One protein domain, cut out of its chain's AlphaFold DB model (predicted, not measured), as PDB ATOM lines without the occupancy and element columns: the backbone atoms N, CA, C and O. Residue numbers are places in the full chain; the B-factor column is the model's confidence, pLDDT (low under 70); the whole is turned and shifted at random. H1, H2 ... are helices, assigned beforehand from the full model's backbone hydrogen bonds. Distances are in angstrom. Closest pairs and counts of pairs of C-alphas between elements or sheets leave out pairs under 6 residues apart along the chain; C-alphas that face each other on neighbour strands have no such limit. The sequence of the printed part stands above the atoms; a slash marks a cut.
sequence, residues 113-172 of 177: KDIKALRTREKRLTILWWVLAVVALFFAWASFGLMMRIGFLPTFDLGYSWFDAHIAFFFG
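AT A GLANCE: This is residues 113 to 172 of the 177 residues of an uncharacterized protein of Bifidobacterium xylocopae (UniProt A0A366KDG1). A long single helix, H1, makes the long arm of a lopsided L; after its last residue, Arg 149, a short link turns the backbone aside, and a short helix, H2, points off to one side as the short arm. The two helices have no contact, and the middle of the L is open. The printed part has 60 residues with two named helices, H1 then H2, and no named strand: all helix. It is extended, with a radius of gyration of the C-alphas of 18.5 A and spans of 57 by 33 by 12 A.

HOW THE PARTS SIT: H1, residues 113 to 149, and H2, residues 160 to 170, are apart, with no C-alpha of the one within 8 A of the other. A short link of 10 residues joins them. Residues 113 to 140 of H1 stand free, as do residues 149 to 154 and 161 to 172. In H1 and H2 every O i to N i+4 pair is within hydrogen-bond range.

IN THESE COORDINATES: H1 begins at C-alpha 113, (-8.600, -51.077, 54.178), and is 53.8 A long. H2 measures 14.9 A and ends at C-alpha 170, (-33.518, -39.015, 19.160).

THE WHOLE: The C-alphas farthest apart, Lys 113 and Pro 154, are 57.8 A apart. The printed part has no cut. Its mean pLDDT is 72.3; residues 113 to 121, 146 to 161, 163 to 164 and 167 to 172 are under 70.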
ATOM      1  N   LYS A 113      -8.473 -51.142  55.637       58.22
ATOM      2  CA  LYS A 113      -8.600 -51.077  54.178       58.22
ATOM      3  C   LYS A 113      -9.749 -51.952  53.653       58.22
ATOM      4  O   LYS A 113     -10.491 -51.500  52.786       58.22
ATOM      5  N   ASP A 114      -9.963 -53.129  54.237       57.00
ATOM      6  CA  ASP A 114     -11.105 -54.003  53.941       57.00
ATOM      7  C   ASP A 114     -12.417 -53.391  54.425       57.00
ATOM      8  O   ASP A 114     -13.414 -53.505  53.732       57.00
ATOM      9  N   ILE A 115     -12.442 -52.672  55.554       60.28
ATOM     10  CA  ILE A 115     -13.658 -51.982  56.027       60.28
ATOM     11  C   ILE A 115     -14.097 -50.913  55.012       60.28
ATOM     12  O   ILE A 115     -15.277 -50.808  54.675       60.28
ATOM     13  N   LYS A 116     -13.142 -50.154  54.456       57.59
ATOM     14  CA  LYS A 116     -13.417 -49.185  53.382       57.59
ATOM     15  C   LYS A 116     -13.825 -49.880  52.077       57.59
ATOM     16  O   LYS A 116     -14.744 -49.414  51.409       57.59
ATOM     17  N   ALA A 117     -13.187 -50.998  51.725       57.19
ATOM     18  CA  ALA A 117     -13.526 -51.769  50.529       57.19
ATOM     19  C   ALA A 117     -14.904 -52.448  50.627       57.19
ATOM     20  O   ALA A 117     -15.643 -52.466  49.644       57.19
ATOM     21  N   LEU A 118     -15.278 -52.950  51.805       58.28
ATOM     22  CA  LEU A 118     -16.594 -53.519  52.102       58.28
ATOM     23  C   LEU A 118     -17.680 -52.448  51.996       58.28
ATOM     24  O   LEU A 118     -18.650 -52.651  51.273       58.28
ATOM     25  N   ARG A 119     -17.456 -51.254  52.565       60.91
ATOM     26  CA  ARG A 119     -18.396 -50.128  52.447       60.91
ATOM     27  C   ARG A 119     -18.608 -49.682  50.996       60.91
ATOM     28  O   ARG A 119     -19.710 -49.296  50.613       60.91
ATOM     29  N   THR A 120     -17.570 -49.737  50.159       62.25
ATOM     30  CA  THR A 120     -17.692 -49.439  48.721       62.25
ATOM     31  C   THR A 120     -18.448 -50.536  47.969       62.25
ATOM     32  O   THR A 120     -19.225 -50.227  47.069       62.25
ATOM     33  N   ARG A 121     -18.263 -51.811  48.336       65.50
ATOM     34  CA  ARG A 121     -19.026 -52.938  47.772       65.50
ATOM     35  C   ARG A 121     -20.503 -52.867  48.153       65.50
ATOM     36  O   ARG A 121     -21.341 -53.057  47.283       65.50
ATOM     37  N   GLU A 122     -20.816 -52.509  49.394       72.38
ATOM     38  CA  GLU A 122     -22.190 -52.280  49.860       72.38
ATOM     39  C   GLU A 122     -22.865 -51.160  49.068       72.38
ATOM     40  O   GLU A 122     -23.939 -51.372  48.518       72.38
ATOM     41  N   LYS A 123     -22.194 -50.012  48.887       74.94
ATOM     42  CA  LYS A 123     -22.713 -48.921  48.044       74.94
ATOM     43  C   LYS A 123     -22.969 -49.366  46.604       74.94
ATOM     44  O   LYS A 123     -23.993 -49.008  46.037       74.94
ATOM     45  N   ARG A 124     -22.058 -50.146  46.011       78.50
ATOM     46  CA  ARG A 124     -22.228 -50.687  44.651       78.50
ATOM     47  C   ARG A 124     -23.411 -51.642  44.561       78.50
ATOM     48  O   ARG A 124     -24.152 -51.562  43.592       78.50
ATOM     49  N   LEU A 125     -23.607 -52.502  45.561       81.06
ATOM     50  CA  LEU A 125     -24.774 -53.378  45.627       81.06
ATOM     51  C   LEU A 125     -26.056 -52.562  45.777       81.06
ATOM     52  O   LEU A 125     -27.000 -52.818  45.047       81.06
ATOM     53  N   THR A 126     -26.092 -51.546  46.640       87.62
ATOM     54  CA  THR A 126     -27.256 -50.654  46.765       87.62
ATOM     55  C   THR A 126     -27.566 -49.954  45.446       87.62
ATOM     56  O   THR A 126     -28.715 -49.948  45.027       87.62
ATOM     57  N   ILE A 127     -26.559 -49.414  44.754       89.69
ATOM     58  CA  ILE A 127     -26.746 -48.805  43.429       89.69
ATOM     59  C   ILE A 127     -27.263 -49.841  42.430       89.69
ATOM     60  O   ILE A 127     -28.192 -49.548  41.691       89.69
ATOM     61  N   LEU A 128     -26.717 -51.059  42.431       89.06
ATOM     62  CA  LEU A 128     -27.193 -52.143  41.572       89.06
ATOM     63  C   LEU A 128     -28.655 -52.500  41.874       89.06
ATOM     64  O   LEU A 128     -29.427 -52.693  40.943       89.06
ATOM     65  N   TRP A 129     -29.049 -52.527  43.149       93.88
ATOM     66  CA  TRP A 129     -30.437 -52.721  43.575       93.88
ATOM     67  C   TRP A 129     -31.343 -51.584  43.114       93.88
ATOM     68  O   TRP A 129     -32.448 -51.852  42.661       93.88
ATOM     69  N   TRP A 130     -30.877 -50.336  43.168       96.06
ATOM     70  CA  TRP A 130     -31.611 -49.191  42.627       96.06
ATOM     71  C   TRP A 130     -31.773 -49.282  41.114       96.06
ATOM     72  O   TRP A 130     -32.879 -49.110  40.615       96.06
ATOM     73  N   VAL A 131     -30.701 -49.601  40.388       94.25
ATOM     74  CA  VAL A 131     -30.755 -49.812  38.938       94.25
ATOM     75  C   VAL A 131     -31.731 -50.939  38.616       94.25
ATOM     76  O   VAL A 131     -32.603 -50.765  37.774       94.25
ATOM     77  N   LEU A 132     -31.649 -52.064  39.329       93.81
ATOM     78  CA  LEU A 132     -32.557 -53.191  39.148       93.81
ATOM     79  C   LEU A 132     -34.010 -52.816  39.473       93.81
ATOM     80  O   LEU A 132     -34.909 -53.220  38.745       93.81
ATOM     81  N   ALA A 133     -34.243 -52.018  40.517       94.25
ATOM     82  CA  ALA A 133     -35.568 -51.532  40.884       94.25
ATOM     83  C   ALA A 133     -36.149 -50.608  39.808       94.25
ATOM     84  O   ALA A 133     -37.309 -50.764  39.442       94.25
ATOM     85  N   VAL A 134     -35.347 -49.694  39.257       93.81
ATOM     86  CA  VAL A 134     -35.764 -48.811  38.157       93.81
ATOM     87  C   VAL A 134     -36.063 -49.621  36.897       93.81
ATOM     88  O   VAL A 134     -37.082 -49.390  36.254       93.81
ATOM     89  N   VAL A 135     -35.226 -50.608  36.568       94.19
ATOM     90  CA  VAL A 135     -35.448 -51.508  35.426       94.19
ATOM     91  C   VAL A 135     -36.731 -52.320  35.618       94.19
ATOM     92  O   VAL A 135     -37.566 -52.367  34.720       94.19
ATOM     93  N   ALA A 136     -36.931 -52.919  36.793       93.69
ATOM     94  CA  ALA A 136     -38.140 -53.675  37.104       93.69
ATOM     95  C   ALA A 136     -39.394 -52.789  37.067       93.69
ATOM     96  O   ALA A 136     -40.414 -53.198  36.516       93.69
ATOM     97  N   LEU A 137     -39.309 -51.565  37.594       92.19
ATOM     98  CA  LEU A 137     -40.387 -50.582  37.540       92.19
ATOM     99  C   LEU A 137     -40.716 -50.194  36.094       92.19
ATOM    100  O   LEU A 137     -41.888 -50.141  35.735       92.19
ATOM    101  N   PHE A 138     -39.699 -49.989  35.255       89.12
ATOM    102  CA  PHE A 138     -39.878 -49.717  33.830       89.12
ATOM    103  C   PHE A 138     -40.570 -50.881  33.113       89.12
ATOM    104  O   PHE A 138     -41.534 -50.663  32.384       89.12
ATOM    105  N   PHE A 139     -40.145 -52.125  33.357       87.62
ATOM    106  CA  PHE A 139     -40.801 -53.306  32.787       87.62
ATOM    107  C   PHE A 139     -42.236 -53.473  33.279       87.62
ATOM    108  O   PHE A 139     -43.107 -53.807  32.478       87.62
ATOM    109  N   ALA A 140     -42.505 -53.230  34.562       88.62
ATOM    110  CA  ALA A 140     -43.858 -53.268  35.108       88.62
ATOM    111  C   ALA A 140     -44.747 -52.197  34.460       88.62
ATOM    112  O   ALA A 140     -45.870 -52.490  34.057       88.62
ATOM    113  N   TRP A 141     -44.222 -50.985  34.285       87.38
ATOM    114  CA  TRP A 141     -44.909 -49.878  33.625       87.38
ATOM    115  C   TRP A 141     -45.190 -50.160  32.140       87.38
ATOM    116  O   TRP A 141     -46.326 -50.016  31.684       87.38
ATOM    117  N   ALA A 142     -44.197 -50.656  31.397       80.62
ATOM    118  CA  ALA A 142     -44.356 -51.052  29.998       80.62
ATOM    119  C   ALA A 142     -45.336 -52.229  29.840       80.62
ATOM    120  O   ALA A 142     -46.199 -52.213  28.963       80.62
ATOM    121  N   SER A 143     -45.257 -53.224  30.729       81.00
ATOM    122  CA  SER A 143     -46.170 -54.376  30.735       81.00
ATOM    123  C   SER A 143     -47.600 -53.966  31.077       81.00
ATOM    124  O   SER A 143     -48.537 -54.504  30.497       81.00
ATOM    125  N   PHE A 144     -47.788 -52.987  31.965       77.50
ATOM    126  CA  PHE A 144     -49.100 -52.420  32.274       77.50
ATOM    127  C   PHE A 144     -49.702 -51.693  31.065       77.50
ATOM    128  O   PHE A 144     -50.875 -51.892  30.756       77.50
ATOM    129  N   GLY A 145     -48.897 -50.927  30.321       71.69
ATOM    130  CA  GLY A 145     -49.323 -50.329  29.051       71.69
ATOM    131  C   GLY A 145     -49.654 -51.370  27.974       71.69
ATOM    132  O   GLY A 145     -50.632 -51.218  27.242       71.69
ATOM    133  N   LEU A 146     -48.899 -52.472  27.913       67.50
ATOM    134  CA  LEU A 146     -49.188 -53.585  27.007       67.50
ATOM    135  C   LEU A 146     -50.472 -54.333  27.404       67.50
ATOM    136  O   LEU A 146     -51.276 -54.654  26.532       67.50
ATOM    137  N   MET A 147     -50.705 -54.565  28.701       64.81
ATOM    138  CA  MET A 147     -51.949 -55.166  29.199       64.81
ATOM    139  C   MET A 147     -53.160 -54.260  28.971       64.81
ATOM    140  O   MET A 147     -54.213 -54.758  28.579       64.81
ATOM    141  N   MET A 148     -53.013 -52.941  29.131       62.44
ATOM    142  CA  MET A 148     -54.048 -51.962  28.770       62.44
ATOM    143  C   MET A 148     -54.435 -52.063  27.283       62.44
ATOM    144  O   MET A 148     -55.611 -51.950  26.941       62.44
ATOM    145  N   ARG A 149     -53.475 -52.364  26.394       60.16
ATOM    146  CA  ARG A 149     -53.690 -52.519  24.943       60.16
ATOM    147  C   ARG A 149     -54.461 -53.791  24.553       60.16
ATOM    148  O   ARG A 149     -55.001 -53.845  23.452       60.16
ATOM    149  N   ILE A 150     -54.549 -54.788  25.437       60.00
ATOM    150  CA  ILE A 150     -55.279 -56.055  25.212       60.00
ATOM    151  C   ILE A 150     -56.779 -55.940  25.569       60.00
ATOM    152  O   ILE A 150     -57.540 -56.885  25.378       60.00
ATOM    153  N   GLY A 151     -57.246 -54.739  25.943       57.97
ATOM    154  CA  GLY A 151     -58.634 -54.332  25.697       57.97
ATOM    155  C   GLY A 151     -59.575 -54.361  26.898       57.97
ATOM    156  O   GLY A 151     -60.636 -54.972  26.812       57.97
ATOM    157  N   PHE A 152     -59.247 -53.662  27.993       55.88
ATOM    158  CA  PHE A 152     -60.218 -53.512  29.091       55.88
ATOM    159  C   PHE A 152     -60.415 -52.099  29.666       55.88
ATOM    160  O   PHE A 152     -61.316 -51.925  30.481       55.88
ATOM    161  N   LEU A 153     -59.668 -51.070  29.252       54.50
ATOM    162  CA  LEU A 153     -59.921 -49.679  29.669       54.50
ATOM    163  C   LEU A 153     -59.528 -48.674  28.572       54.50
ATOM    164  O   LEU A 153     -58.674 -48.999  27.745       54.50
ATOM    165  N   PRO A 154     -60.134 -47.463  28.545       53.22
ATOM    166  CA  PRO A 154     -59.711 -46.393  27.647       53.22
ATOM    167  C   PRO A 154     -58.217 -46.138  27.828       53.22
ATOM    168  O   PRO A 154     -57.718 -46.088  28.954       53.22
ATOM    169  N   THR A 155     -57.516 -46.016  26.704       57.91
ATOM    170  CA  THR A 155     -56.074 -45.807  26.613       57.91
ATOM    171  C   THR A 155     -55.715 -44.493  27.300       57.91
ATOM    172  O   THR A 155     -55.696 -43.433  26.680       57.91
ATOM    173  N   PHE A 156     -55.478 -44.537  28.608       58.38
ATOM    174  CA  PHE A 156     -54.887 -43.412  29.304       58.38
ATOM    175  C   PHE A 156     -53.470 -43.268  28.768       58.38
ATOM    176  O   PHE A 156     -52.649 -44.183  28.873       58.38
ATOM    177  N   ASP A 157     -53.204 -42.132  28.138       58.91
ATOM    178  CA  ASP A 157     -51.879 -41.799  27.659       58.91
ATOM    179  C   ASP A 157     -50.996 -41.501  28.876       58.91
ATOM    180  O   ASP A 157     -50.936 -40.381  29.376       58.91
ATOM    181  N   LEU A 158     -50.340 -42.540  29.402       65.12
ATOM    182  CA  LEU A 158     -49.413 -42.469  30.542       65.12
ATOM    183  C   LEU A 158     -48.103 -41.719  30.199       65.12
ATOM    184  O   LEU A 158     -47.109 -41.858  30.910       65.12
ATOM    185  N   GLY A 159     -48.089 -40.937  29.116       64.75
ATOM    186  CA  GLY A 159     -46.908 -40.278  28.566       64.75
ATOM    187  C   GLY A 159     -46.270 -41.044  27.408       64.75
ATOM    188  O   GLY A 159     -45.092 -40.828  27.124       64.75
ATOM    189  N   TYR A 160     -47.021 -41.920  26.729       64.31
ATOM    190  CA  TYR A 160     -46.556 -42.569  25.502       64.31
ATOM    191  C   TYR A 160     -46.407 -41.556  24.367       64.31
ATOM    192  O   TYR A 160     -45.439 -41.659  23.627       64.31
ATOM    193  N   SER A 161     -47.275 -40.542  24.267       68.00
ATOM    194  CA  SER A 161     -47.108 -39.449  23.291       68.00
ATOM    195  C   SER A 161     -45.834 -38.632  23.516       68.00
ATOM    196  O   SER A 161     -45.121 -38.315  22.566       68.00
ATOM    197  N   TRP A 162     -45.499 -38.329  24.774       74.25
ATOM    198  CA  TRP A 162     -44.243 -37.661  25.122       74.25
ATOM    199  C   TRP A 162     -43.039 -38.558  24.828       74.25
ATOM    200  O   TRP A 162     -42.077 -38.097  24.216       74.25
ATOM    201  N   PHE A 163     -43.091 -39.833  25.221       67.62
ATOM    202  CA  PHE A 163     -42.012 -40.784  24.962       67.62
ATOM    203  C   PHE A 163     -41.796 -40.992  23.461       67.62
ATOM    204  O   PHE A 163     -40.656 -40.950  23.017       67.62
ATOM    205  N   ASP A 164     -42.863 -41.135  22.677       67.94
ATOM    206  CA  ASP A 164     -42.803 -41.263  21.220       67.94
ATOM    207  C   ASP A 164     -42.221 -40.001  20.572       67.94
ATOM    208  O   ASP A 164     -41.292 -40.099  19.778       67.94
ATOM    209  N   ALA A 165     -42.638 -38.805  21.007       71.25
ATOM    210  CA  ALA A 165     -42.048 -37.547  20.546       71.25
ATOM    211  C   ALA A 165     -40.547 -37.434  20.881       71.25
ATOM    212  O   ALA A 165     -39.764 -36.930  20.078       71.25
ATOM    213  N   HIS A 166     -40.123 -37.928  22.049       75.69
ATOM    214  CA  HIS A 166     -38.717 -37.888  22.461       75.69
ATOM    215  C   HIS A 166     -37.882 -38.953  21.748       75.69
ATOM    216  O   HIS A 166     -36.770 -38.665  21.314       75.69
ATOM    217  N   ILE A 167     -38.408 -40.164  21.568       69.75
ATOM    218  CA  ILE A 167     -37.771 -41.225  20.783       69.75
ATOM    219  C   ILE A 167     -37.650 -40.793  19.318       69.75
ATOM    220  O   ILE A 167     -36.564 -40.884  18.749       69.75
ATOM    221  N   ALA A 168     -38.708 -40.239  18.728       65.94
ATOM    222  CA  ALA A 168     -38.691 -39.699  17.372       65.94
ATOM    223  C   ALA A 168     -37.664 -38.564  17.215       65.94
ATOM    224  O   ALA A 168     -36.934 -38.536  16.223       65.94
ATOM    225  N   PHE A 169     -37.517 -37.697  18.226       64.06
ATOM    226  CA  PHE A 169     -36.467 -36.676  18.272       64.06
ATOM    227  C   PHE A 169     -35.053 -37.281  18.306       64.06
ATOM    228  O   PHE A 169     -34.185 -36.849  17.548       64.06
ATOM    229  N   PHE A 170     -34.815 -38.321  19.116       63.84
ATOM    230  CA  PHE A 170     -33.518 -39.015  19.160       63.84
ATOM    231  C   PHE A 170     -33.184 -39.765  17.863       63.84
ATOM    232  O   PHE A 170     -32.010 -39.862  17.506       63.84
ATOM    233  N   PHE A 171     -34.190 -40.266  17.141       66.81
ATOM    234  CA  PHE A 171     -34.019 -40.928  15.843       66.81
ATOM    235  C   PHE A 171     -34.114 -39.974  14.639       66.81
ATOM    236  O   PHE A 171     -34.018 -40.426  13.500       66.81
ATOM    237  N   GLY A 172     -34.261 -38.660  14.859       56.62
ATOM    238  CA  GLY A 172     -34.322 -37.658  13.789       56.62
ATOM    239  C   GLY A 172     -35.569 -37.749  12.903       56.62
ATOM    240  O   GLY A 172     -35.600 -37.163  11.821       56.62
TER     241      GLY A 172